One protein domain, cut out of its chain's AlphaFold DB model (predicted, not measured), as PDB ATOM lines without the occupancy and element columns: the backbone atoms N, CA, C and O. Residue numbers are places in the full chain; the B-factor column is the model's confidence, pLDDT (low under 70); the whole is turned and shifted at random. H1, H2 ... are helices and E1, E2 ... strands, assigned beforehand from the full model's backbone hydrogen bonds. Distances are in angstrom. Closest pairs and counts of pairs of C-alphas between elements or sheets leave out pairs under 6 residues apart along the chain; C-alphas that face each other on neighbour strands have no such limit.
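What this domain is: This is residues 4 to 12 and 121 to 297 of the 298 residues of the protein "Fibrinogen C-terminal domain-containing protein" of Mytilus coruscus (UniProt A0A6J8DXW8). Little here is regular structure: a strongly twisted antiparallel sheet, E1 E5 E4 E3 E2, curls round short helix H1; long loops with helices H2 and H3 make the rest. The printed part has 186 residues, 55 in named elements, mixed, ordered E1 H1 E2 E3 E4 H2 H3 E5. It is compact, radius of gyration of the C-alphas 16.8 A, spanning 56 by 33 by 33 A.

How they stand to each other: E5, residues 289 to 296, neighbours E4, 168 to 176; N 294 and O 171 are 2.8 A apart. E2, 145 to 149, E3, 157 to 165, and E4 form a meander, two successive hairpins. H1, 132 to 137, is on the sheet; H2, 187 to 192, and H3, 247 to 251, are not. Every helix O i to N i+4 pair is within hydrogen-bond range.

Where its parts are: E1, residues 4 to 10, begins at C-alpha 4, (306.860, 179.638, 205.934); E5, 24.0 A long, ends at C-alpha 296, (309.941, 184.478, 208.301).

The domain as a whole: Residues 13 to 120 are cut out, C-alphas 12 and 121 standing 39.4 A apart. Links H2 to H3 and H3 to E5 are long. pLDDT is under 70 at 33 residues.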
ATOM      1  N   GLY A   4     308.156 180.272 206.146       30.33
ATOM      2  CA  GLY A   4     306.860 179.638 205.934       30.33
ATOM      3  C   GLY A   4     306.368 179.956 204.527       30.33
ATOM      4  O   GLY A   4     306.065 181.117 204.250       30.33
ATOM      5  N   ILE A   5     306.290 178.950 203.653       41.41
ATOM      6  CA  ILE A   5     305.675 179.093 202.328       41.41
ATOM      7  C   ILE A   5     304.166 178.867 202.463       41.41
ATOM      8  O   ILE A   5     303.740 177.811 202.925       41.41
ATOM      9  N   VAL A   6     303.353 179.835 202.040       43.47
ATOM     10  CA  VAL A   6     301.902 179.666 201.881       43.47
ATOM     11  C   VAL A   6     301.531 179.712 200.408       43.47
ATOM     12  O   VAL A   6     301.983 180.567 199.642       43.47
ATOM     13  N   LEU A   7     300.693 178.749 200.034       49.53
ATOM     14  CA  LEU A   7     300.351 178.403 198.665       49.53
ATOM     15  C   LEU A   7     298.839 178.577 198.520       49.53
ATOM     16  O   LEU A   7     298.057 177.754 198.990       49.53
ATOM     17  N   LEU A   8     298.424 179.711 197.948       43.53
ATOM     18  CA  LEU A   8     297.008 180.018 197.737       43.53
ATOM     19  C   LEU A   8     296.588 179.580 196.338       43.53
ATOM     20  O   LEU A   8     297.120 180.071 195.343       43.53
ATOM     21  N   VAL A   9     295.603 178.690 196.292       37.03
ATOM     22  CA  VAL A   9     295.071 178.039 195.093       37.03
ATOM     23  C   VAL A   9     293.571 178.319 195.019       37.03
ATOM     24  O   VAL A   9     292.868 178.106 196.007       37.03
ATOM     25  N   THR A  10     293.059 178.820 193.886       39.91
ATOM     26  CA  THR A  10     291.605 179.043 193.719       39.91
ATOM     27  C   THR A  10     291.108 178.786 192.291       39.91
ATOM     28  O   THR A  10     291.787 179.121 191.315       39.91
ATOM     29  N   ASN A  11     289.881 178.255 192.187       30.72
ATOM     30  CA  ASN A  11     289.185 177.926 190.931       30.72
ATOM     31  C   ASN A  11     287.985 178.855 190.620       30.72
ATOM     32  O   ASN A  11     287.097 178.499 189.836       30.72
ATOM     33  N   SER A  12     287.953 180.055 191.208       27.83
ATOM     34  CA  SER A  12     286.894 181.061 191.013       27.83
ATOM     35  C   SER A  12     287.020 181.836 189.683       27.83
ATOM     36  O   SER A  12     287.971 181.644 188.931       27.83
ATOM     37  N   TRP A 121     314.428 205.271 203.496       40.56
ATOM     38  CA  TRP A 121     315.245 204.807 204.632       40.56
ATOM     39  C   TRP A 121     316.459 205.713 204.907       40.56
ATOM     40  O   TRP A 121     316.910 205.776 206.050       40.56
ATOM     41  N   ILE A 122     316.931 206.490 203.920       34.09
ATOM     42  CA  ILE A 122     318.023 207.472 204.083       34.09
ATOM     43  C   ILE A 122     317.626 208.591 205.070       34.09
ATOM     44  O   ILE A 122     318.485 209.209 205.693       34.09
ATOM     45  N   LEU A 123     316.322 208.834 205.254       35.44
ATOM     46  CA  LEU A 123     315.784 209.887 206.124       35.44
ATOM     47  C   LEU A 123     315.328 209.399 207.512       35.44
ATOM     48  O   LEU A 123     314.863 210.219 208.303       35.44
ATOM     49  N   MET A 124     315.421 208.096 207.810       41.56
ATOM     50  CA  MET A 124     314.867 207.506 209.043       41.56
ATOM     51  C   MET A 124     315.869 206.741 209.918       41.56
ATOM     52  O   MET A 124     315.487 206.308 211.001       41.56
ATOM     53  N   ASP A 125     317.128 206.595 209.487       42.41
ATOM     54  CA  ASP A 125     318.192 205.877 210.222       42.41
ATOM     55  C   ASP A 125     317.826 204.408 210.561       42.41
ATOM     56  O   ASP A 125     318.285 203.810 211.534       42.41
ATOM     57  N   THR A 126     316.954 203.810 209.743       55.53
ATOM     58  CA  THR A 126     316.467 202.430 209.875       55.53
ATOM     59  C   THR A 126     317.188 201.491 208.917       55.53
ATOM     60  O   THR A 126     317.357 201.822 207.741       55.53
ATOM     61  N   GLU A 127     317.507 200.273 209.368       70.62
ATOM     62  CA  GLU A 127     317.961 199.212 208.462       70.62
ATOM     63  C   GLU A 127     316.971 198.991 207.307       70.62
ATOM     64  O   GLU A 127     315.747 198.995 207.491       70.62
ATOM     65  N   LYS A 128     317.521 198.738 206.113       77.75
ATOM     66  CA  LYS A 128     316.723 198.399 204.934       77.75
ATOM     67  C   LYS A 128     315.876 197.141 205.203       77.75
ATOM     68  O   LYS A 128     316.425 196.150 205.696       77.75
ATOM     69  N   PRO A 129     314.574 197.139 204.863       83.69
ATOM     70  CA  PRO A 129     313.694 196.005 205.132       83.69
ATOM     71  C   PRO A 129     314.077 194.798 204.267       83.69
ATOM     72  O   PRO A 129     314.165 194.917 203.046       83.69
ATOM     73  N   LYS A 130     314.294 193.629 204.877       87.56
ATOM     74  CA  LYS A 130     314.756 192.416 204.174       87.56
ATOM     75  C   LYS A 130     313.624 191.656 203.487       87.56
ATOM     76  O   LYS A 130     313.878 190.955 202.510       87.56
ATOM     77  N   ASP A 131     312.399 191.801 203.988       88.00
ATOM     78  CA  ASP A 131     311.165 191.299 203.383       88.00
ATOM     79  C   ASP A 131     309.934 192.111 203.850       88.00
ATOM     80  O   ASP A 131     310.050 193.052 204.640       88.00
ATOM     81  N   CYS A 132     308.737 191.773 203.356       86.50
ATOM     82  CA  CYS A 132     307.492 192.493 203.656       86.50
ATOM     83  C   CYS A 132     307.093 192.509 205.148       86.50
ATOM     84  O   CYS A 132     306.243 193.312 205.545       86.50
ATOM     85  N   THR A 133     307.678 191.651 205.987       88.69
ATOM     86  CA  THR A 133     307.473 191.647 207.444       88.69
ATOM     87  C   THR A 133     308.117 192.876 208.078       88.69
ATOM     88  O   THR A 133     307.426 193.599 208.801       88.69
ATOM     89  N   ASP A 134     309.378 193.162 207.732       85.81
ATOM     90  CA  ASP A 134     310.132 194.335 208.201       85.81
ATOM     91  C   ASP A 134     309.410 195.635 207.820       85.81
ATOM     92  O   ASP A 134     309.175 196.498 208.668       85.81
ATOM     93  N   ILE A 135     308.950 195.738 206.567       80.31
ATOM     94  CA  ILE A 135     308.143 196.879 206.105       80.31
ATOM     95  C   ILE A 135     306.902 197.048 206.992       80.31
ATOM     96  O   ILE A 135     306.561 198.156 207.398       80.31
ATOM     97  N   SER A 136     306.228 195.945 207.332       76.19
ATOM     98  CA  SER A 136     304.962 195.993 208.065       76.19
ATOM     99  C   SER A 136     305.066 196.374 209.547       76.19
ATOM    100  O   SER A 136     304.041 196.745 210.130       76.19
ATOM    101  N   VAL A 137     306.273 196.329 210.133       77.94
ATOM    102  CA  VAL A 137     306.569 196.874 211.473       77.94
ATOM    103  C   VAL A 137     307.110 198.307 211.423       77.94
ATOM    104  O   VAL A 137     306.897 199.059 212.369       77.94
ATOM    105  N   GLN A 138     307.706 198.730 210.302       69.06
ATOM    106  CA  GLN A 138     308.119 200.122 210.057       69.06
ATOM    107  C   GLN A 138     306.927 201.081 209.817       69.06
ATOM    108  O   GLN A 138     307.116 202.290 209.691       69.06
ATOM    109  N   CYS A 139     305.684 200.577 209.766       64.25
ATOM    110  CA  CYS A 139     304.499 201.362 209.418       64.25
ATOM    111  C   CYS A 139     303.268 201.100 210.312       64.25
ATOM    112  O   CYS A 139     302.761 199.978 210.456       64.25
ATOM    113  N   ASN A 140     302.653 202.185 210.790       52.19
ATOM    114  CA  ASN A 140     301.344 202.106 211.445       52.19
ATOM    115  C   ASN A 140     300.270 201.581 210.466       52.19
ATOM    116  O   ASN A 140     299.534 200.645 210.788       52.19
ATOM    117  N   ALA A 141     300.241 202.105 209.234       57.53
ATOM    118  CA  ALA A 141     299.204 201.823 208.235       57.53
ATOM    119  C   ALA A 141     299.763 201.481 206.834       57.53
ATOM    120  O   ALA A 141     299.478 202.181 205.863       57.53
ATOM    121  N   CYS A 142     300.543 200.400 206.706       65.44
ATOM    122  CA  CYS A 142     300.817 199.824 205.382       65.44
ATOM    123  C   CYS A 142     299.549 199.259 204.730       65.44
ATOM    124  O   CYS A 142     298.663 198.730 205.405       65.44
ATOM    125  N   TYR A 143     299.538 199.289 203.401       71.00
ATOM    126  CA  TYR A 143     298.544 198.657 202.542       71.00
ATOM    127  C   TYR A 143     299.229 197.579 201.691       71.00
ATOM    128  O   TYR A 143     300.447 197.580 201.552       71.00
ATOM    129  N   SER A 144     298.468 196.643 201.119       76.88
ATOM    130  CA  SER A 144     299.050 195.693 200.156       76.88
ATOM    131  C   SER A 144     299.401 196.421 198.855       76.88
ATOM    132  O   SER A 144     298.587 197.199 198.357       76.88
ATOM    133  N   GLY A 145     300.593 196.180 198.309       71.56
ATOM    134  CA  GLY A 145     301.151 196.946 197.191       71.56
ATOM    135  C   GLY A 145     302.567 196.499 196.832       71.56
ATOM    136  O   GLY A 145     303.083 195.558 197.434       71.56
ATOM    137  N   VAL A 146     303.182 197.151 195.845       78.31
ATOM    138  CA  VAL A 146     304.584 196.902 195.473       78.31
ATOM    139  C   VAL A 146     305.513 197.717 196.372       78.31
ATOM    140  O   VAL A 146     305.253 198.899 196.601       78.31
ATOM    141  N   TYR A 147     306.569 197.083 196.877       77.81
ATOM    142  CA  TYR A 147     307.587 197.703 197.720       77.81
ATOM    143  C   TYR A 147     308.987 197.152 197.399       77.81
ATOM    144  O   TYR A 147     309.100 195.947 197.155       77.81
ATOM    145  N   PRO A 148     310.048 197.971 197.517       81.88
ATOM    146  CA  PRO A 148     311.418 197.488 197.473       81.88
ATOM    147  C   PRO A 148     311.776 196.775 198.784       81.88
ATOM    148  O   PRO A 148     311.586 197.318 199.877       81.88
ATOM    149  N   ILE A 149     312.333 195.571 198.674       83.12
ATOM    150  CA  ILE A 149     312.970 194.838 199.776       83.12
ATOM    151  C   ILE A 149     314.453 194.624 199.476       83.12
ATOM    152  O   ILE A 149     314.874 194.583 198.323       83.12
ATOM    153  N   PHE A 150     315.253 194.449 200.524       85.19
ATOM    154  CA  PHE A 150     316.705 194.299 200.452       85.19
ATOM    155  C   PHE A 150     317.154 193.035 201.204       85.19
ATOM    156  O   PHE A 150     317.695 193.124 202.312       85.19
ATOM    157  N   PRO A 151     316.907 191.832 200.651       85.00
ATOM    158  CA  PRO A 151     317.377 190.595 201.257       85.00
ATOM    159  C   PRO A 151     318.906 190.564 201.412       85.00
ATOM    160  O   PRO A 151     319.643 191.192 200.657       85.00
ATOM    161  N   VAL A 152     319.402 189.786 202.381       81.62
ATOM    162  CA  VAL A 152     320.846 189.659 202.658       81.62
ATOM    163  C   VAL A 152     321.625 189.228 201.406       81.62
ATOM    164  O   VAL A 152     321.472 188.099 200.946       81.62
ATOM    165  N   GLY A 153     322.489 190.119 200.907       76.25
ATOM    166  CA  GLY A 153     323.312 189.916 199.706       76.25
ATOM    167  C   GLY A 153     322.728 190.497 198.410       76.25
ATOM    168  O   GLY A 153     323.428 190.509 197.400       76.25
ATOM    169  N   SER A 154     321.494 191.002 198.441       79.38
ATOM    170  CA  SER A 154     320.808 191.624 197.307       79.38
ATOM    171  C   SER A 154     321.040 193.140 197.266       79.38
ATOM    172  O   SER A 154     321.208 193.784 198.304       79.38
ATOM    173  N   SER A 155     321.021 193.738 196.073       78.12
ATOM    174  CA  SER A 155     321.089 195.200 195.894       78.12
ATOM    175  C   SER A 155     319.790 195.917 196.274       78.12
ATOM    176  O   SER A 155     319.812 197.118 196.545       78.12
ATOM    177  N   GLY A 156     318.678 195.180 196.296       79.31
ATOM    178  CA  GLY A 156     317.315 195.697 196.349       79.31
ATOM    179  C   GLY A 156     316.486 195.128 195.201       79.31
ATOM    180  O   GLY A 156     316.999 194.999 194.089       79.31
ATOM    181  N   VAL A 157     315.233 194.767 195.476       79.56
ATOM    182  CA  VAL A 157     314.298 194.240 194.477       79.56
ATOM    183  C   VAL A 157     312.845 194.551 194.853       79.56
ATOM    184  O   VAL A 157     312.466 194.457 196.022       79.56
ATOM    185  N   ASP A 158     312.026 194.926 193.869       81.38
ATOM    186  CA  ASP A 158     310.597 195.191 194.063       81.38
ATOM    187  C   ASP A 158     309.782 193.893 194.168       81.38
ATOM    188  O   ASP A 158     309.887 192.991 193.335       81.38
ATOM    189  N   VAL A 159     308.900 193.825 195.168       83.81
ATOM    190  CA  VAL A 159     307.994 192.693 195.417       83.81
ATOM    191  C   VAL A 159     306.572 193.165 195.697       83.81
ATOM    192  O   VAL A 159     306.354 194.226 196.279       83.81
ATOM    193  N   LEU A 160     305.573 192.345 195.355       82.69
ATOM    194  CA  LEU A 160     304.215 192.535 195.866       82.69
ATOM    195  C   LEU A 160     304.154 192.056 197.324       82.69
ATOM    196  O   LEU A 160     304.232 190.857 197.601       82.69
ATOM    197  N   CYS A 161     303.948 192.994 198.244       82.31
ATOM    198  CA  CYS A 161     303.633 192.704 199.634       82.31
ATOM    199  C   CYS A 161     302.119 192.595 199.841       82.31
ATOM    200  O   CYS A 161     301.364 193.516 199.514       82.31
ATOM    201  N   ILE A 162     301.675 191.504 200.466       83.50
ATOM    202  CA  ILE A 162     300.316 191.373 201.007       83.50
ATOM    203  C   ILE A 162     300.396 191.612 202.515       83.50
ATOM    204  O   ILE A 162     300.919 190.784 203.257       83.50
ATOM    205  N   MET A 163     299.919 192.773 202.961       77.56
ATOM    206  CA  MET A 163     300.145 193.293 204.315       77.56
ATOM    207  C   MET A 163     299.039 192.897 205.299       77.56
ATOM    208  O   MET A 163     297.858 192.916 204.946       77.56
ATOM    209  N   LYS A 164     299.430 192.603 206.550       70.00
ATOM    210  CA  LYS A 164     298.565 192.417 207.743       70.00
ATOM    211  C   LYS A 164     297.355 191.467 207.547       70.00
ATOM    212  O   LYS A 164     296.382 191.513 208.299       70.00
ATOM    213  N   THR A 165     297.420 190.562 206.571       66.00
ATOM    214  CA  THR A 165     296.384 189.570 206.246       66.00
ATOM    215  C   THR A 165     296.433 188.421 207.252       66.00
ATOM    216  O   THR A 165     297.460 187.764 207.407       66.00
ATOM    217  N   TYR A 166     295.328 188.216 207.979       65.69
ATOM    218  CA  TYR A 166     295.277 187.389 209.197       65.69
ATOM    219  C   TYR A 166     296.346 187.773 210.242       65.69
ATOM    220  O   TYR A 166     296.868 186.918 210.947       65.69
ATOM    221  N   GLY A 167     296.699 189.064 210.319       73.94
ATOM    222  CA  GLY A 167     297.745 189.580 211.211       73.94
ATOM    223  C   GLY A 167     299.177 189.445 210.681       73.94
ATOM    224  O   GLY A 167     300.090 189.981 211.298       73.94
ATOM    225  N   TYR A 168     299.384 188.802 209.527       85.06
ATOM    226  CA  TYR A 168     300.706 188.555 208.946       85.06
ATOM    227  C   TYR A 168     300.926 189.308 207.634       85.06
ATOM    228  O   TYR A 168     299.987 189.574 206.884       85.06
ATOM    229  N   SER A 169     302.187 189.600 207.331       86.19
ATOM    230  CA  SER A 169     302.603 190.184 206.056       86.19
ATOM    231  C   SER A 169     303.379 189.154 205.237       86.19
ATOM    232  O   SER A 169     304.030 188.278 205.804       86.19
ATOM    233  N   TRP A 170     303.266 189.235 203.913       89.56
ATOM    234  CA  TRP A 170     303.734 188.200 202.992       89.56
ATOM    235  C   TRP A 170     304.432 188.800 201.777       89.56
ATOM    236  O   TRP A 170     303.865 189.669 201.112       89.56
ATOM    237  N   THR A 171     305.608 188.270 201.446       90.75
ATOM    238  CA  THR A 171     306.317 188.527 200.187       90.75
ATOM    239  C   THR A 171     305.836 187.530 199.139       90.75
ATOM    240  O   THR A 171     305.999 186.325 199.320       90.75
ATOM    241  N   VAL A 172     305.226 187.995 198.048       90.12
ATOM    242  CA  VAL A 172     304.707 187.113 196.988       90.12
ATOM    243  C   VAL A 172     305.802 186.840 195.944       90.12
ATOM    244  O   VAL A 172     306.319 187.776 195.338       90.12
ATOM    245  N   LEU A 173     306.138 185.562 195.724       92.25
ATOM    246  CA  LEU A 173     307.199 185.106 194.805       92.25
ATOM    247  C   LEU A 173     306.680 184.678 193.423       92.25
ATOM    248  O   LEU A 173     307.335 184.883 192.405       92.25
ATOM    249  N   LEU A 174     305.487 184.084 193.386       94.50
ATOM    250  CA  LEU A 174     304.807 183.660 192.161       94.50
ATOM    251  C   LEU A 174     303.369 184.152 192.212       94.50
ATOM    252  O   LEU A 174     302.702 184.010 193.242       94.50
ATOM    253  N   ARG A 175     302.866 184.668 191.091       92.19
ATOM    254  CA  ARG A 175     301.459 185.043 190.927       92.19
ATOM    255  C   ARG A 175     300.944 184.615 189.555       92.19
ATOM    256  O   ARG A 175     301.514 185.005 188.544       92.19
ATOM    257  N   ARG A 176     299.856 183.838 189.543       93.62
ATOM    258  CA  ARG A 176     299.142 183.332 188.355       93.62
ATOM    259  C   ARG A 176     297.650 183.652 188.463       93.62
ATOM    260  O   ARG A 176     297.077 183.546 189.553       93.62
ATOM    261  N   ILE A 177     297.049 184.102 187.366       85.31
ATOM    262  CA  ILE A 177     295.736 184.762 187.315       85.31
ATOM    263  C   ILE A 177     294.980 184.464 186.009       85.31
ATOM    264  O   ILE A 177     293.773 184.231 186.053       85.31
ATOM    265  N   ASP A 178     295.657 184.575 184.863       84.25
ATOM    266  CA  ASP A 178     295.020 184.741 183.547       84.25
ATOM    267  C   ASP A 178     295.857 184.266 182.341       84.25
ATOM    268  O   ASP A 178     295.351 184.265 181.220       84.25
ATOM    269  N   GLY A 179     297.112 183.854 182.545       85.38
ATOM    270  CA  GLY A 179     298.014 183.411 181.480       85.38
ATOM    271  C   GLY A 179     298.618 184.548 180.650       85.38
ATOM    272  O   GLY A 179     299.173 184.288 179.584       85.38
ATOM    273  N   SER A 180     298.533 185.800 181.117       84.00
ATOM    274  CA  SER A 180     299.114 186.969 180.437       84.00
ATOM    275  C   SER A 180     300.641 186.914 180.285       84.00
ATOM    276  O   SER A 180     301.192 187.605 179.425       84.00
ATOM    277  N   ILE A 181     301.335 186.083 181.073       90.75
ATOM    278  CA  ILE A 181     302.782 185.866 180.988       90.75
ATOM    279  C   ILE A 181     303.075 184.393 180.686       90.75
ATOM    280  O   ILE A 181     302.584 183.487 181.350       90.75
ATOM    281  N   ASN A 182     303.939 184.142 179.697       93.00
ATOM    282  CA  ASN A 182     304.499 182.810 179.466       93.00
ATOM    283  C   ASN A 182     305.548 182.472 180.547       93.00
ATOM    284  O   ASN A 182     306.463 183.271 180.769       93.00
ATOM    285  N   PHE A 183     305.432 181.288 181.159       95.81
ATOM    286  CA  PHE A 183     306.341 180.731 182.172       95.81
ATOM    287  C   PHE A 183     307.287 179.643 181.628       95.81
ATOM    288  O   PHE A 183     308.210 179.236 182.334       95.81
ATOM    289  N   TYR A 184     307.149 179.232 180.364       96.06
ATOM    290  CA  TYR A 184     308.184 178.461 179.675       96.06
ATOM    291  C   TYR A 184     309.358 179.395 179.349       96.06
ATOM    292  O   TYR A 184     309.346 180.137 178.360       96.06
ATOM    293  N   ARG A 185     310.325 179.440 180.270       95.81
ATOM    294  CA  ARG A 185     311.439 180.397 180.322       95.81
ATOM    295  C   ARG A 185     312.741 179.687 180.657       95.81
ATOM    296  O   ARG A 185     312.736 178.635 181.290       95.81
ATOM    297  N   ASN A 186     313.839 180.288 180.216       95.12
ATOM    298  CA  ASN A 186     315.173 179.737 180.406       95.12
ATOM    299  C   ASN A 186     315.722 180.040 181.818       95.12
ATOM    300  O   ASN A 186     315.160 180.863 182.550       95.12
ATOM    301  N   TRP A 187     316.822 179.397 182.203       92.00
ATOM    302  CA  TRP A 187     317.411 179.481 183.543       92.00
ATOM    303  C   TRP A 187     317.734 180.916 183.942       92.00
ATOM    304  O   TRP A 187     317.450 181.353 185.058       92.00
ATOM    305  N   LYS A 188     318.302 181.677 182.998       92.44
ATOM    306  CA  LYS A 188     318.636 183.082 183.215       92.44
ATOM    307  C   LYS A 188     317.382 183.928 183.438       92.44
ATOM    308  O   LYS A 188     317.386 184.741 184.349       92.44
ATOM    309  N   GLN A 189     316.319 183.728 182.664       93.88
ATOM    310  CA  GLN A 189     315.056 184.453 182.831       93.88
ATOM    311  C   GLN A 189     314.399 184.148 184.176       93.88
ATOM    312  O   GLN A 189     313.962 185.074 184.848       93.88
ATOM    313  N   TYR A 190     314.373 182.881 184.601       92.94
ATOM    314  CA  TYR A 190     313.925 182.531 185.949       92.94
ATOM    315  C   TYR A 190     314.775 183.251 187.008       92.94
ATOM    316  O   TYR A 190     314.231 183.945 187.866       92.94
ATOM    317  N   LYS A 191     316.106 183.149 186.926       88.12
ATOM    318  CA  LYS A 191     317.047 183.760 187.879       88.12
ATOM    319  C   LYS A 191     317.001 185.294 187.928       88.12
ATOM    320  O   LYS A 191     317.188 185.855 188.999       88.12
ATOM    321  N   ASP A 192     316.787 185.962 186.799       87.69
ATOM    322  CA  ASP A 192     316.668 187.423 186.726       87.69
ATOM    323  C   ASP A 192     315.273 187.922 187.185       87.69
ATOM    324  O   ASP A 192     315.103 189.113 187.437       87.69
ATOM    325  N   GLY A 193     314.277 187.029 187.277       90.31
ATOM    326  CA  GLY A 193     312.864 187.366 187.467       90.31
ATOM    327  C   GLY A 193     312.165 187.789 186.166       90.31
ATOM    328  O   GLY A 193     312.789 188.265 185.216       90.31
ATOM    329  N   PHE A 194     310.840 187.610 186.090       92.62
ATOM    330  CA  PHE A 194     310.061 188.009 184.909       92.62
ATOM    331  C   PHE A 194     308.572 188.239 185.193       92.62
ATOM    332  O   PHE A 194     307.981 187.610 186.066       92.62
ATOM    333  N   GLY A 195     307.935 189.082 184.374       88.38
ATOM    334  CA  GLY A 195     306.493 189.337 184.391       88.38
ATOM    335  C   GLY A 195     306.148 190.774 184.781       88.38
ATOM    336  O   GLY A 195     306.871 191.707 184.445       88.38
ATOM    337  N   ASN A 196     305.018 190.952 185.460       81.44
ATOM    338  CA  ASN A 196     304.512 192.234 185.935       81.44
ATOM    339  C   ASN A 196     303.977 192.072 187.367       81.44
ATOM    340  O   ASN A 196     303.039 191.310 187.589       81.44
ATOM    341  N   LEU A 197     304.513 192.830 188.329       77.19
ATOM    342  CA  LEU A 197     304.118 192.761 189.746       77.19
ATOM    343  C   LEU A 197     302.628 193.085 189.989       77.19
ATOM    344  O   LEU A 197     302.030 192.599 190.951       77.19
ATOM    345  N   PHE A 198     301.994 193.842 189.087       75.50
ATOM    346  CA  PHE A 198     300.552 194.114 189.101       75.50
ATOM    347  C   PHE A 198     299.715 193.017 188.414       75.50
ATOM    348  O   PHE A 198     298.509 192.930 188.666       75.50
ATOM    349  N   GLY A 199     300.337 192.126 187.632       78.50
ATOM    350  CA  GLY A 199     299.739 190.978 186.933       78.50
ATOM    351  C   GLY A 199     300.357 189.637 187.360       78.50
ATOM    352  O   GLY A 199     300.515 189.379 188.559       78.50
ATOM    353  N   GLU A 200     300.675 188.771 186.394       86.75
ATOM    354  CA  GLU A 200     301.451 187.545 186.630       86.75
ATOM    355  C   GLU A 200     302.962 187.809 186.657       86.75
ATOM    356  O   GLU A 200     303.460 188.618 185.874       86.75
ATOM    357  N   TYR A 201     303.704 187.105 187.518       88.12
ATOM    358  CA  TYR A 201     305.171 187.173 187.563       88.12
ATOM    359  C   TYR A 201     305.815 186.013 188.345       88.12
ATOM    360  O   TYR A 201     305.138 185.304 189.097       88.12
ATOM    361  N   TRP A 202     307.134 185.882 188.177       93.94
ATOM    362  CA  TRP A 202     308.070 185.105 188.994       93.94
ATOM    363  C   TRP A 202     309.199 186.007 189.516       93.94
ATOM    364  O   TRP A 202     309.708 186.846 188.769       93.94
ATOM    365  N   ILE A 203     309.624 185.801 190.764       88.69
ATOM    366  CA  ILE A 203     310.819 186.417 191.355       88.69
ATOM    367  C   ILE A 203     311.556 185.424 192.268       88.69
ATOM    368  O   ILE A 203     310.939 184.687 193.038       88.69
ATOM    369  N   GLU A 204     312.886 185.422 192.189       77.12
ATOM    370  CA  GLU A 204     313.801 184.612 193.004       77.12
ATOM    371  C   GLU A 204     315.071 185.429 193.280       77.12
ATOM    372  O   GLU A 204     315.435 186.287 192.482       77.12
ATOM    373  N   ASP A 205     315.721 185.193 194.420       65.44
ATOM    374  CA  ASP A 205     316.877 185.982 194.889       65.44
ATOM    375  C   ASP A 205     317.962 185.101 195.558       65.44
ATOM    376  O   ASP A 205     319.052 185.573 195.877       65.44
ATOM    377  N   LYS A 206     317.695 183.804 195.800       61.97
ATOM    378  CA  LYS A 206     318.446 182.962 196.752       61.97
ATOM    379  C   LYS A 206     318.800 181.559 196.249       61.97
ATOM    380  O   LYS A 206     319.075 180.670 197.053       61.97
ATOM    381  N   LYS A 207     318.962 181.401 194.932       56.06
ATOM    382  CA  LYS A 207     319.567 180.224 194.284       56.06
ATOM    383  C   LYS A 207     318.807 178.909 194.498       56.06
ATOM    384  O   LYS A 207     319.435 177.867 194.676       56.06
ATOM    385  N   TYR A 208     317.486 178.928 194.352       63.91
ATOM    386  CA  TYR A 208     316.732 177.786 193.802       63.91
ATOM    387  C   TYR A 208     316.726 176.439 194.551       63.91
ATOM    388  O   TYR A 208     316.088 175.508 194.063       63.91
ATOM    389  N   GLN A 209     317.348 176.290 195.720       65.38
ATOM    390  CA  GLN A 209     317.236 175.060 196.513       65.38
ATOM    391  C   GLN A 209     315.988 175.120 197.403       65.38
ATOM    392  O   GLN A 209     315.897 175.963 198.297       65.38
ATOM    393  N   LEU A 210     315.021 174.231 197.166       72.69
ATOM    394  CA  LEU A 210     313.797 174.168 197.962       72.69
ATOM    395  C   LEU A 210     313.993 173.264 199.181       72.69
ATOM    396  O   LEU A 210     314.090 172.054 199.032       72.69
ATOM    397  N   THR A 211     313.952 173.825 200.387       77.25
ATOM    398  CA  THR A 211     313.795 173.042 201.622       77.25
ATOM    399  C   THR A 211     312.518 173.476 202.329       77.25
ATOM    400  O   THR A 211     312.343 174.649 202.657       77.25
ATOM    401  N   ILE A 212     311.623 172.518 202.553       81.06
ATOM    402  CA  ILE A 212     310.292 172.706 203.138       81.06
ATOM    403  C   ILE A 212     310.004 171.638 204.200       81.06
ATOM    404  O   ILE A 212     310.660 170.599 204.273       81.06
ATOM    405  N   GLY A 213     309.008 171.898 205.041       83.50
ATOM    406  CA  GLY A 213     308.553 170.984 206.083       83.50
ATOM    407  C   GLY A 213     307.438 171.612 206.915       83.50
ATOM    408  O   GLY A 213     307.137 172.795 206.758       83.50
ATOM    409  N   GLY A 214     306.821 170.822 207.797       85.25
ATOM    410  CA  GLY A 214     305.752 171.312 208.677       85.25
ATOM    411  C   GLY A 214     304.473 171.713 207.935       85.25
ATOM    412  O   GLY A 214     303.869 172.726 208.281       85.25
ATOM    413  N   TYR A 215     304.077 170.945 206.910       88.44
ATOM    414  CA  TYR A 215     302.855 171.198 206.143       88.44
ATOM    415  C   TYR A 215     301.633 171.377 207.054       88.44
ATOM    416  O   TYR A 215     301.366 170.560 207.937       88.44
ATOM    417  N   ASN A 216     300.852 172.422 206.782       87.69
ATOM    418  CA  ASN A 216     299.547 172.647 207.387       87.69
ATOM    419  C   ASN A 216     298.641 173.375 206.384       87.69
ATOM    420  O   ASN A 216     298.974 174.466 205.920       87.69
ATOM    421  N   GLY A 217     297.501 172.775 206.044       88.31
ATOM    422  CA  GLY A 217     296.563 173.312 205.065       88.31
ATOM    423  C   GLY A 217     295.492 172.301 204.658       88.31
ATOM    424  O   GLY A 217     295.522 171.139 205.055       88.31
ATOM    425  N   THR A 218     294.533 172.756 203.850       91.88
ATOM    426  CA  THR A 218     293.429 171.937 203.311       91.88
ATOM    427  C   THR A 218     293.663 171.475 201.871       91.88
ATOM    428  O   THR A 218     292.802 170.824 201.294       91.88
ATOM    429  N   ALA A 219     294.796 171.845 201.273       89.31
ATOM    430  CA  ALA A 219     295.119 171.567 199.874       89.31
ATOM    431  C   ALA A 219     295.618 170.131 199.627       89.31
ATOM    432  O   ALA A 219     295.789 169.740 198.478       89.31
ATOM    433  N   GLY A 220     295.938 169.392 200.696       93.50
ATOM    434  CA  GLY A 220     296.900 168.291 200.647       93.50
ATOM    435  C   GLY A 220     298.330 168.781 200.371       93.50
ATOM    436  O   GLY A 220     298.536 169.938 199.985       93.50
ATOM    437  N   ASP A 221     299.327 167.933 200.627       93.62
ATOM    438  CA  ASP A 221     300.738 168.263 200.404       93.62
ATOM    439  C   ASP A 221     301.236 167.680 199.076       93.62
ATOM    440  O   ASP A 221     301.778 166.581 199.031       93.62
ATOM    441  N   SER A 222     301.064 168.438 197.993       94.38
ATOM    442  CA  SER A 222     301.674 168.144 196.687       94.38
ATOM    443  C   SER A 222     303.054 168.790 196.499       94.38
ATOM    444  O   SER A 222     303.527 168.914 195.370       94.38
ATOM    445  N   MET A 223     303.710 169.221 197.582       92.06
ATOM    446  CA  MET A 223     305.107 169.669 197.569       92.06
ATOM    447  C   MET A 223     306.045 168.664 198.251       92.06
ATOM    448  O   MET A 223     307.247 168.740 198.021       92.06
ATOM    449  N   ILE A 224     305.539 167.711 199.043       90.81
ATOM    450  CA  ILE A 224     306.342 166.751 199.824       90.81
ATOM    451  C   ILE A 224     307.475 166.087 199.025       90.81
ATOM    452  O   ILE A 224     308.624 166.100 199.467       90.81
ATOM    453  N   ASN A 225     307.180 165.595 197.818       89.44
ATOM    454  CA  ASN A 225     308.150 164.938 196.936       89.44
ATOM    455  C   ASN A 225     309.056 165.926 196.170       89.44
ATOM    456  O   ASN A 225     310.108 165.543 195.676       89.44
ATOM    457  N   HIS A 226     308.705 167.212 196.130       89.69
ATOM    458  CA  HIS A 226     309.549 168.285 195.586       89.69
ATOM    459  C   HIS A 226     310.615 168.773 196.591       89.69
ATOM    460  O   HIS A 226     311.469 169.594 196.251       89.69
ATOM    461  N   ASN A 227     310.570 168.314 197.846       88.94
ATOM    462  CA  ASN A 227     311.463 168.771 198.905       88.94
ATOM    463  C   ASN A 227     312.925 168.360 198.653       88.94
ATOM    464  O   ASN A 227     313.216 167.208 198.348       88.94
ATOM    465  N   ASN A 228     313.851 169.300 198.837       86.19
ATOM    466  CA  ASN A 228     315.283 169.203 198.532       86.19
ATOM    467  C   ASN A 228     315.633 168.968 197.052       86.19
ATOM    468  O   ASN A 228     316.807 168.757 196.746       86.19
ATOM    469  N   MET A 229     314.665 169.055 196.133       85.75
ATOM    470  CA  MET A 229     314.953 169.040 194.700       85.75
ATOM    471  C   MET A 229     315.620 170.341 194.252       85.75
ATOM    472  O   MET A 229     315.362 171.429 194.782       85.75
ATOM    473  N   THR A 230     316.452 170.229 193.223       86.81
ATOM    474  CA  THR A 230     316.983 171.376 192.485       86.81
ATOM    475  C   THR A 230     315.927 171.860 191.491       86.81
ATOM    476  O   THR A 230     315.173 171.064 190.935       86.81
ATOM    477  N   PHE A 231     315.852 173.167 191.257       89.44
ATOM    478  CA  PHE A 231     315.029 173.713 190.177       89.44
ATOM    479  C   PHE A 231     315.634 173.350 188.813       89.44
ATOM    480  O   PHE A 231     316.850 173.441 188.649       89.44
ATOM    481  N   SER A 232     314.807 173.015 187.826       89.62
ATOM    482  CA  SER A 232     315.235 172.842 186.431       89.62
ATOM    483  C   SER A 232     314.446 173.737 185.485       89.62
ATOM    484  O   SER A 232     313.273 174.039 185.717       89.62
ATOM    485  N   THR A 233     315.086 174.096 184.376       92.62
ATOM    486  CA  THR A 233     314.491 174.716 183.184       92.62
ATOM    487  C   THR A 233     314.965 173.961 181.940       92.62
ATOM    488  O   THR A 233     315.925 173.199 182.011       92.62
ATOM    489  N   PHE A 234     314.330 174.180 180.783       92.62
ATOM    490  CA  PHE A 234     314.631 173.446 179.539       92.62
ATOM    491  C   PHE A 234     316.078 173.589 179.018       92.62
ATOM    492  O   PHE A 234     316.484 172.869 178.112       92.62
ATOM    493  N   ASP A 235     316.836 174.550 179.544       92.25
ATOM    494  CA  ASP A 235     318.230 174.864 179.216       92.25
ATOM    495  C   ASP A 235     319.221 174.584 180.365       92.25
ATOM    496  O   ASP A 235     320.428 174.696 180.164       92.25
ATOM    497  N   ASN A 236     318.732 174.254 181.565       88.19
ATOM    498  CA  ASN A 236     319.547 173.958 182.741       88.19
ATOM    499  C   ASN A 236     318.823 172.922 183.601       88.19
ATOM    500  O   ASN A 236     318.027 173.270 184.482       88.19
ATOM    501  N   ASP A 237     319.091 171.653 183.312       72.62
ATOM    502  CA  ASP A 237     318.392 170.533 183.923       72.62
ATOM    503  C   ASP A 237     319.264 169.790 184.942       72.62
ATOM    504  O   ASP A 237     320.431 169.489 184.689       72.62
ATOM    505  N   ASN A 238     318.693 169.523 186.115       72.50
ATOM    506  CA  ASN A 238     319.397 169.092 187.322       72.50
ATOM    507  C   ASN A 238     318.868 167.744 187.847       72.50
ATOM    508  O   ASN A 238     318.730 167.560 189.059       72.50
ATOM    509  N   TYR A 239     318.544 166.811 186.942       68.00
ATOM    510  CA  TYR A 239     318.040 165.481 187.301       68.00
ATOM    511  C   TYR A 239     318.968 164.719 188.245       68.00
ATOM    512  O   TYR A 239     320.173 164.610 188.023       68.00
ATOM    513  N   ILE A 240     318.349 164.096 189.247       65.38
ATOM    514  CA  ILE A 240     318.975 163.079 190.096       65.38
ATOM    515  C   ILE A 240     318.842 161.681 189.450       65.38
ATOM    516  O   ILE A 240     319.694 160.824 189.676       65.38
ATOM    517  N   ASP A 241     317.820 161.462 188.610       68.62
ATOM    518  CA  ASP A 241     317.526 160.180 187.954       68.62
ATOM    519  C   ASP A 241     317.362 160.343 186.420       68.62
ATOM    520  O   ASP A 241     316.461 161.064 185.979       68.62
ATOM    521  N   PRO A 242     318.189 159.673 185.587       66.94
ATOM    522  CA  PRO A 242     318.065 159.683 184.126       66.94
ATOM    523  C   PRO A 242     316.758 159.107 183.560       66.94
ATOM    524  O   PRO A 242     316.441 159.371 182.403       66.94
ATOM    525  N   MET A 243     315.993 158.317 184.325       68.38
ATOM    526  CA  MET A 243     314.688 157.797 183.891       68.38
ATOM    527  C   MET A 243     313.575 158.856 183.927       68.38
ATOM    528  O   MET A 243     312.492 158.627 183.392       68.38
ATOM    529  N   CYS A 244     313.844 160.014 184.533       74.56
ATOM    530  CA  CYS A 244     312.881 161.079 184.811       74.56
ATOM    531  C   CYS A 244     313.048 162.305 183.894       74.56
ATOM    532  O   CYS A 244     312.725 163.418 184.300       74.56
ATOM    533  N   ALA A 245     313.609 162.108 182.699       68.62
ATOM    534  CA  ALA A 245     314.092 163.174 181.827       68.62
ATOM    535  C   ALA A 245     313.001 164.087 181.222       68.62
ATOM    536  O   ALA A 245     311.822 163.745 181.124       68.62
ATOM    537  N   ASP A 246     313.454 165.253 180.760       85.19
ATOM    538  CA  ASP A 246     312.732 166.263 179.980       85.19
ATOM    539  C   ASP A 246     311.452 166.859 180.616       85.19
ATOM    540  O   ASP A 246     310.623 167.443 179.918       85.19
ATOM    541  N   CYS A 247     311.286 166.808 181.942       89.75
ATOM    542  CA  CYS A 247     310.154 167.416 182.661       89.75
ATOM    543  C   CYS A 247     309.896 168.912 182.329       89.75
ATOM    544  O   CYS A 247     308.741 169.242 182.041       89.75
ATOM    545  N   PRO A 248     310.896 169.829 182.305       91.31
ATOM    546  CA  PRO A 248     310.676 171.230 181.926       91.31
ATOM    547  C   PRO A 248     310.190 171.389 180.482       91.31
ATOM    548  O   PRO A 248     309.413 172.299 180.191       91.31
ATOM    549  N   VAL A 249     310.652 170.511 179.583       91.19
ATOM    550  CA  VAL A 249     310.338 170.518 178.146       91.19
ATOM    551  C   VAL A 249     308.927 169.985 177.911       91.19
ATOM    552  O   VAL A 249     308.112 170.655 177.287       91.19
ATOM    553  N   ASN A 250     308.616 168.810 178.465       90.25
ATOM    554  CA  ASN A 250     307.326 168.138 178.310       90.25
ATOM    555  C   ASN A 250     306.173 168.976 178.885       90.25
ATOM    556  O   ASN A 250     305.127 169.120 178.253       90.25
ATOM    557  N   TYR A 251     306.376 169.586 180.056       91.38
ATOM    558  CA  TYR A 251     305.323 170.308 180.781       91.38
ATOM    559  C   TYR A 251     305.437 171.838 180.712       91.38
ATOM    560  O   TYR A 251     304.608 172.545 181.282       91.38
ATOM    561  N   HIS A 252     306.407 172.361 179.959       93.19
ATOM    562  CA  HIS A 252     306.501 173.772 179.577       93.19
ATOM    563  C   HIS A 252     306.598 174.759 180.760       93.19
ATOM    564  O   HIS A 252     305.913 175.785 180.801       93.19
ATOM    565  N   GLY A 253     307.483 174.475 181.719       93.31
ATOM    566  CA  GLY A 253     307.716 175.317 182.896       93.31
ATOM    567  C   GLY A 253     309.158 175.269 183.399       93.31
ATOM    568  O   GLY A 253     310.018 174.614 182.816       93.31
ATOM    569  N   GLY A 254     309.422 175.996 184.485       92.88
ATOM    570  CA  GLY A 254     310.582 175.775 185.346       92.88
ATOM    571  C   GLY A 254     310.091 175.460 186.756       92.88
ATOM    572  O   GLY A 254     309.197 176.153 187.249       92.88
ATOM    573  N   TYR A 255     310.602 174.402 187.385       93.50
ATOM    574  CA  TYR A 255     310.139 173.959 188.705       93.50
ATOM    575  C   TYR A 255     311.139 173.027 189.401       93.50
ATOM    576  O   TYR A 255     312.120 172.574 188.815       93.50
ATOM    577  N   TRP A 256     310.864 172.719 190.669       91.88
ATOM    578  CA  TRP A 256     311.590 171.741 191.485       91.88
ATOM    579  C   TRP A 256     311.113 170.317 191.175       91.88
ATOM    580  O   TRP A 256     310.329 169.756 191.934       91.88
ATOM    581  N   TYR A 257     311.472 169.764 190.017       89.94
ATOM    582  CA  TYR A 257     310.881 168.509 189.536       89.94
ATOM    583  C   TYR A 257     311.364 167.262 190.307       89.94
ATOM    584  O   TYR A 257     312.544 167.115 190.612       89.94
ATOM    585  N   HIS A 258     310.435 166.336 190.561       86.44
ATOM    586  CA  HIS A 258     310.652 164.991 191.103       86.44
ATOM    587  C   HIS A 258     309.831 163.974 190.288       86.44
ATOM    588  O   HIS A 258     308.785 163.490 190.716       86.44
ATOM    589  N   CYS A 259     310.299 163.688 189.071       85.31
ATOM    590  CA  CYS A 259     309.815 162.602 188.205       85.31
ATOM    591  C   CYS A 259     308.286 162.522 187.919       85.31
ATOM    592  O   CYS A 259     307.661 161.488 188.124       85.31
ATOM    593  N   CYS A 260     307.591 163.554 187.434       86.44
ATOM    594  CA  CYS A 260     308.015 164.940 187.243       86.44
ATOM    595  C   CYS A 260     307.487 165.845 188.362       86.44
ATOM    596  O   CYS A 260     308.237 166.679 188.864       86.44
ATOM    597  N   PHE A 261     306.219 165.709 188.761       91.19
ATOM    598  CA  PHE A 261     305.621 166.553 189.795       91.19
ATOM    599  C   PHE A 261     304.321 166.004 190.387       91.19
ATOM    600  O   PHE A 261     303.575 165.273 189.739       91.19
ATOM    601  N   GLU A 262     304.000 166.493 191.584       92.62
ATOM    602  CA  GLU A 262     302.645 166.491 192.146       92.62
ATOM    603  C   GLU A 262     302.021 167.896 192.191       92.62
ATOM    604  O   GLU A 262     300.803 168.037 192.299       92.62
ATOM    605  N   SER A 263     302.826 168.950 192.062       93.75
ATOM    606  CA  SER A 263     302.369 170.323 191.847       93.75
ATOM    607  C   SER A 263     303.207 171.013 190.773       93.75
ATOM    608  O   SER A 263     304.405 170.772 190.653       93.75
ATOM    609  N   HIS A 264     302.588 171.885 189.981       94.44
ATOM    610  CA  HIS A 264     303.284 172.592 188.905       94.44
ATOM    611  C   HIS A 264     302.724 174.006 188.734       94.44
ATOM    612  O   HIS A 264     302.010 174.319 187.785       94.44
ATOM    613  N   LEU A 265     303.021 174.887 189.694       95.50
ATOM    614  CA  LEU A 265     302.433 176.233 189.735       95.50
ATOM    615  C   LEU A 265     302.941 177.170 188.616       95.50
ATOM    616  O   LEU A 265     302.339 178.211 188.347       95.50
ATOM    617  N   THR A 266     304.022 176.794 187.935       95.56
ATOM    618  CA  THR A 266     304.599 177.486 186.771       95.56
ATOM    619  C   THR A 266     304.107 176.946 185.423       95.56
ATOM    620  O   THR A 266     304.405 177.555 184.400       95.56
ATOM    621  N   GLY A 267     303.299 175.879 185.391       93.06
ATOM    622  CA  GLY A 267     302.761 175.310 184.148       93.06
ATOM    623  C   GLY A 267     301.843 176.258 183.352       93.06
ATOM    624  O   GLY A 267     301.381 177.284 183.875       93.06
ATOM    625  N   PRO A 268     301.557 175.958 182.076       91.12
ATOM    626  CA  PRO A 268     300.654 176.761 181.250       91.12
ATOM    627  C   PRO A 268     299.213 176.758 181.795       91.12
ATOM    628  O   PRO A 268     298.767 175.794 182.412       91.12
ATOM    629  N   ILE A 269     298.437 177.821 181.546       85.31
ATOM    630  CA  ILE A 269     297.007 177.860 181.925       85.31
ATOM    631  C   ILE A 269     296.155 177.230 180.807       85.31
ATOM    632  O   ILE A 269     295.334 177.873 180.159       85.31
ATOM    633  N   VAL A 270     296.407 175.941 180.574       85.75
ATOM    634  CA  VAL A 270     295.567 175.011 179.796       85.75
ATOM    635  C   VAL A 270     294.819 174.087 180.758       85.75
ATOM    636  O   VAL A 270     295.137 174.074 181.943       85.75
ATOM    637  N   GLY A 271     293.829 173.323 180.291       83.38
ATOM    638  CA  GLY A 271     293.118 172.333 181.115       83.38
ATOM    639  C   GLY A 271     293.802 170.959 181.138       83.38
ATOM    640  O   GLY A 271     294.317 170.526 180.113       83.38
ATOM    641  N   GLY A 272     293.741 170.260 182.274       83.00
ATOM    642  CA  GLY A 272     294.251 168.893 182.445       83.00
ATOM    643  C   GLY A 272     295.622 168.828 183.129       83.00
ATOM    644  O   GLY A 272     296.107 169.817 183.671       83.00
ATOM    645  N   TYR A 273     296.250 167.650 183.108       80.56
ATOM    646  CA  TYR A 273     297.536 167.403 183.781       80.56
ATOM    647  C   TYR A 273     298.692 168.266 183.252       80.56
ATOM    648  O   TYR A 273     299.617 168.568 184.003       80.56
ATOM    649  N   ASP A 274     298.621 168.692 181.990       83.56
ATOM    650  CA  ASP A 274     299.668 169.475 181.320       83.56
ATOM    651  C   ASP A 274     299.696 170.949 181.761       83.56
ATOM    652  O   ASP A 274     300.574 171.711 181.356       83.56
ATOM    653  N   GLY A 275     298.708 171.378 182.553       88.69
ATOM    654  CA  GLY A 275     298.550 172.760 182.985       88.69
ATOM    655  C   GLY A 275     299.181 173.090 184.339       88.69
ATOM    656  O   GLY A 275     300.100 172.441 184.839       88.69
ATOM    657  N   MET A 276     298.652 174.141 184.961       93.44
ATOM    658  CA  MET A 276     298.987 174.534 186.328       93.44
ATOM    659  C   MET A 276     298.264 173.621 187.334       93.44
ATOM    660  O   MET A 276     297.071 173.811 187.551       93.44
ATOM    661  N   VAL A 277     298.940 172.642 187.951       93.19
ATOM    662  CA  VAL A 277     298.281 171.591 188.770       93.19
ATOM    663  C   VAL A 277     298.670 171.564 190.253       93.19
ATOM    664  O   VAL A 277     299.728 172.060 190.651       93.19
ATOM    665  N   TRP A 278     297.815 170.924 191.063       94.38
ATOM    666  CA  TRP A 278     298.070 170.534 192.456       94.38
ATOM    667  C   TRP A 278     297.302 169.239 192.784       94.38
ATOM    668  O   TRP A 278     296.124 169.270 193.149       94.38
ATOM    669  N   LEU A 279     297.958 168.086 192.612       92.81
ATOM    670  CA  LEU A 279     297.288 166.784 192.472       92.81
ATOM    671  C   LEU A 279     296.543 166.288 193.723       92.81
ATOM    672  O   LEU A 279     295.668 165.428 193.605       92.81
ATOM    673  N   THR A 280     296.874 166.801 194.910       93.00
ATOM    674  CA  THR A 280     296.188 166.458 196.170       93.00
ATOM    675  C   THR A 280     294.939 167.303 196.457       93.00
ATOM    676  O   THR A 280     294.147 166.916 197.313       93.00
ATOM    677  N   TRP A 281     294.712 168.388 195.703       91.88
ATOM    678  CA  TRP A 281     293.481 169.196 195.744       91.88
ATOM    679  C   TRP A 281     292.560 168.779 194.601       91.88
ATOM    680  O   TRP A 281     291.437 168.333 194.825       91.88
ATOM    681  N   ASP A 282     293.031 168.947 193.366       89.25
ATOM    682  CA  ASP A 282     292.302 168.604 192.152       89.25
ATOM    683  C   ASP A 282     293.269 167.904 191.202       89.25
ATOM    684  O   ASP A 282     294.168 168.510 190.620       89.25
ATOM    685  N   ARG A 283     293.121 166.582 191.108       86.31
ATOM    686  CA  ARG A 283     294.030 165.736 190.334       86.31
ATOM    687  C   ARG A 283     293.828 165.888 188.823       86.31
ATOM    688  O   ARG A 283     294.759 165.643 188.072       86.31
ATOM    689  N   TYR A 284     292.622 166.242 188.378       83.88
ATOM    690  CA  TYR A 284     292.230 166.138 186.967       83.88
ATOM    691  C   TYR A 284     292.039 167.493 186.280       83.88
ATOM    692  O   TYR A 284     292.009 167.540 185.051       83.88
ATOM    693  N   ASN A 285     291.919 168.585 187.042       86.94
ATOM    694  CA  ASN A 285     291.711 169.924 186.505       86.94
ATOM    695  C   ASN A 285     292.853 170.865 186.886       86.94
ATOM    696  O   ASN A 285     293.334 170.874 188.018       86.94
ATOM    697  N   SER A 286     293.213 171.733 185.949       88.06
ATOM    698  CA  SER A 286     294.159 172.811 186.204       88.06
ATOM    699  C   SER A 286     293.553 173.874 187.107       88.06
ATOM    700  O   SER A 286     292.383 174.251 186.991       88.06
ATOM    701  N   LEU A 287     294.407 174.422 187.957       90.62
ATOM    702  CA  LEU A 287     294.126 175.585 188.767       90.62
ATOM    703  C   LEU A 287     293.932 176.808 187.866       90.62
ATOM    704  O   LEU A 287     294.702 177.032 186.933       90.62
ATOM    705  N   LYS A 288     292.943 177.648 188.175       86.44
ATOM    706  CA  LYS A 288     292.772 178.933 187.463       86.44
ATOM    707  C   LYS A 288     293.728 180.003 187.978       86.44
ATOM    708  O   LYS A 288     294.166 180.866 187.227       86.44
ATOM    709  N   THR A 289     294.040 179.956 189.273       88.75
ATOM    710  CA  THR A 289     294.887 180.943 189.951       88.75
ATOM    711  C   THR A 289     295.776 180.269 190.991       88.75
ATOM    712  O   THR A 289     295.339 179.343 191.679       88.75
ATOM    713  N   ALA A 290     297.004 180.769 191.135       92.31
ATOM    714  CA  ALA A 290     297.954 180.320 192.148       92.31
ATOM    715  C   ALA A 290     298.809 181.488 192.657       92.31
ATOM    716  O   ALA A 290     299.117 182.421 191.908       92.31
ATOM    717  N   ARG A 291     299.226 181.437 193.927       92.75
ATOM    718  CA  ARG A 291     300.265 182.319 194.479       92.75
ATOM    719  C   ARG A 291     301.198 181.553 195.403       92.75
ATOM    720  O   ARG A 291     300.715 180.870 196.303       92.75
ATOM    721  N   MET A 292     302.505 181.740 195.224       92.75
ATOM    722  CA  MET A 292     303.507 181.355 196.221       92.75
ATOM    723  C   MET A 292     303.912 182.583 197.017       92.75
ATOM    724  O   MET A 292     304.210 183.627 196.435       92.75
ATOM    725  N   MET A 293     303.906 182.469 198.340       90.31
ATOM    726  CA  MET A 293     304.168 183.584 199.245       90.31
ATOM    727  C   MET A 293     305.031 183.111 200.409       90.31
ATOM    728  O   MET A 293     304.810 182.015 200.917       90.31
ATOM    729  N   ILE A 294     305.979 183.934 200.852       89.81
ATOM    730  CA  ILE A 294     306.862 183.631 201.983       89.81
ATOM    731  C   ILE A 294     306.763 184.682 203.087       89.81
ATOM    732  O   ILE A 294     306.443 185.848 202.839       89.81
ATOM    733  N   ARG A 295     307.086 184.251 204.306       88.44
ATOM    734  CA  ARG A 295     307.394 185.098 205.467       88.44
ATOM    735  C   ARG A 295     308.424 184.393 206.364       88.44
ATOM    736  O   ARG A 295     308.510 183.162 206.290       88.44
ATOM    737  N   PRO A 296     309.157 185.099 207.238       85.81
ATOM    738  CA  PRO A 296     309.941 184.478 208.301       85.81
ATOM    739  C   PRO A 296     309.082 183.588 209.208       85.81
ATOM    740  O   PRO A 296     307.917 183.892 209.490       85.81
ATOM    741  N   TRP A 297     309.661 182.488 209.679       73.69
ATOM    742  CA  TRP A 297     309.113 181.733 210.800       73.69
ATOM    743  C   TRP A 297     309.656 182.301 212.118       73.69
ATOM    744  O   TRP A 297     310.866 182.239 212.355       73.69
TER     745      TRP A 297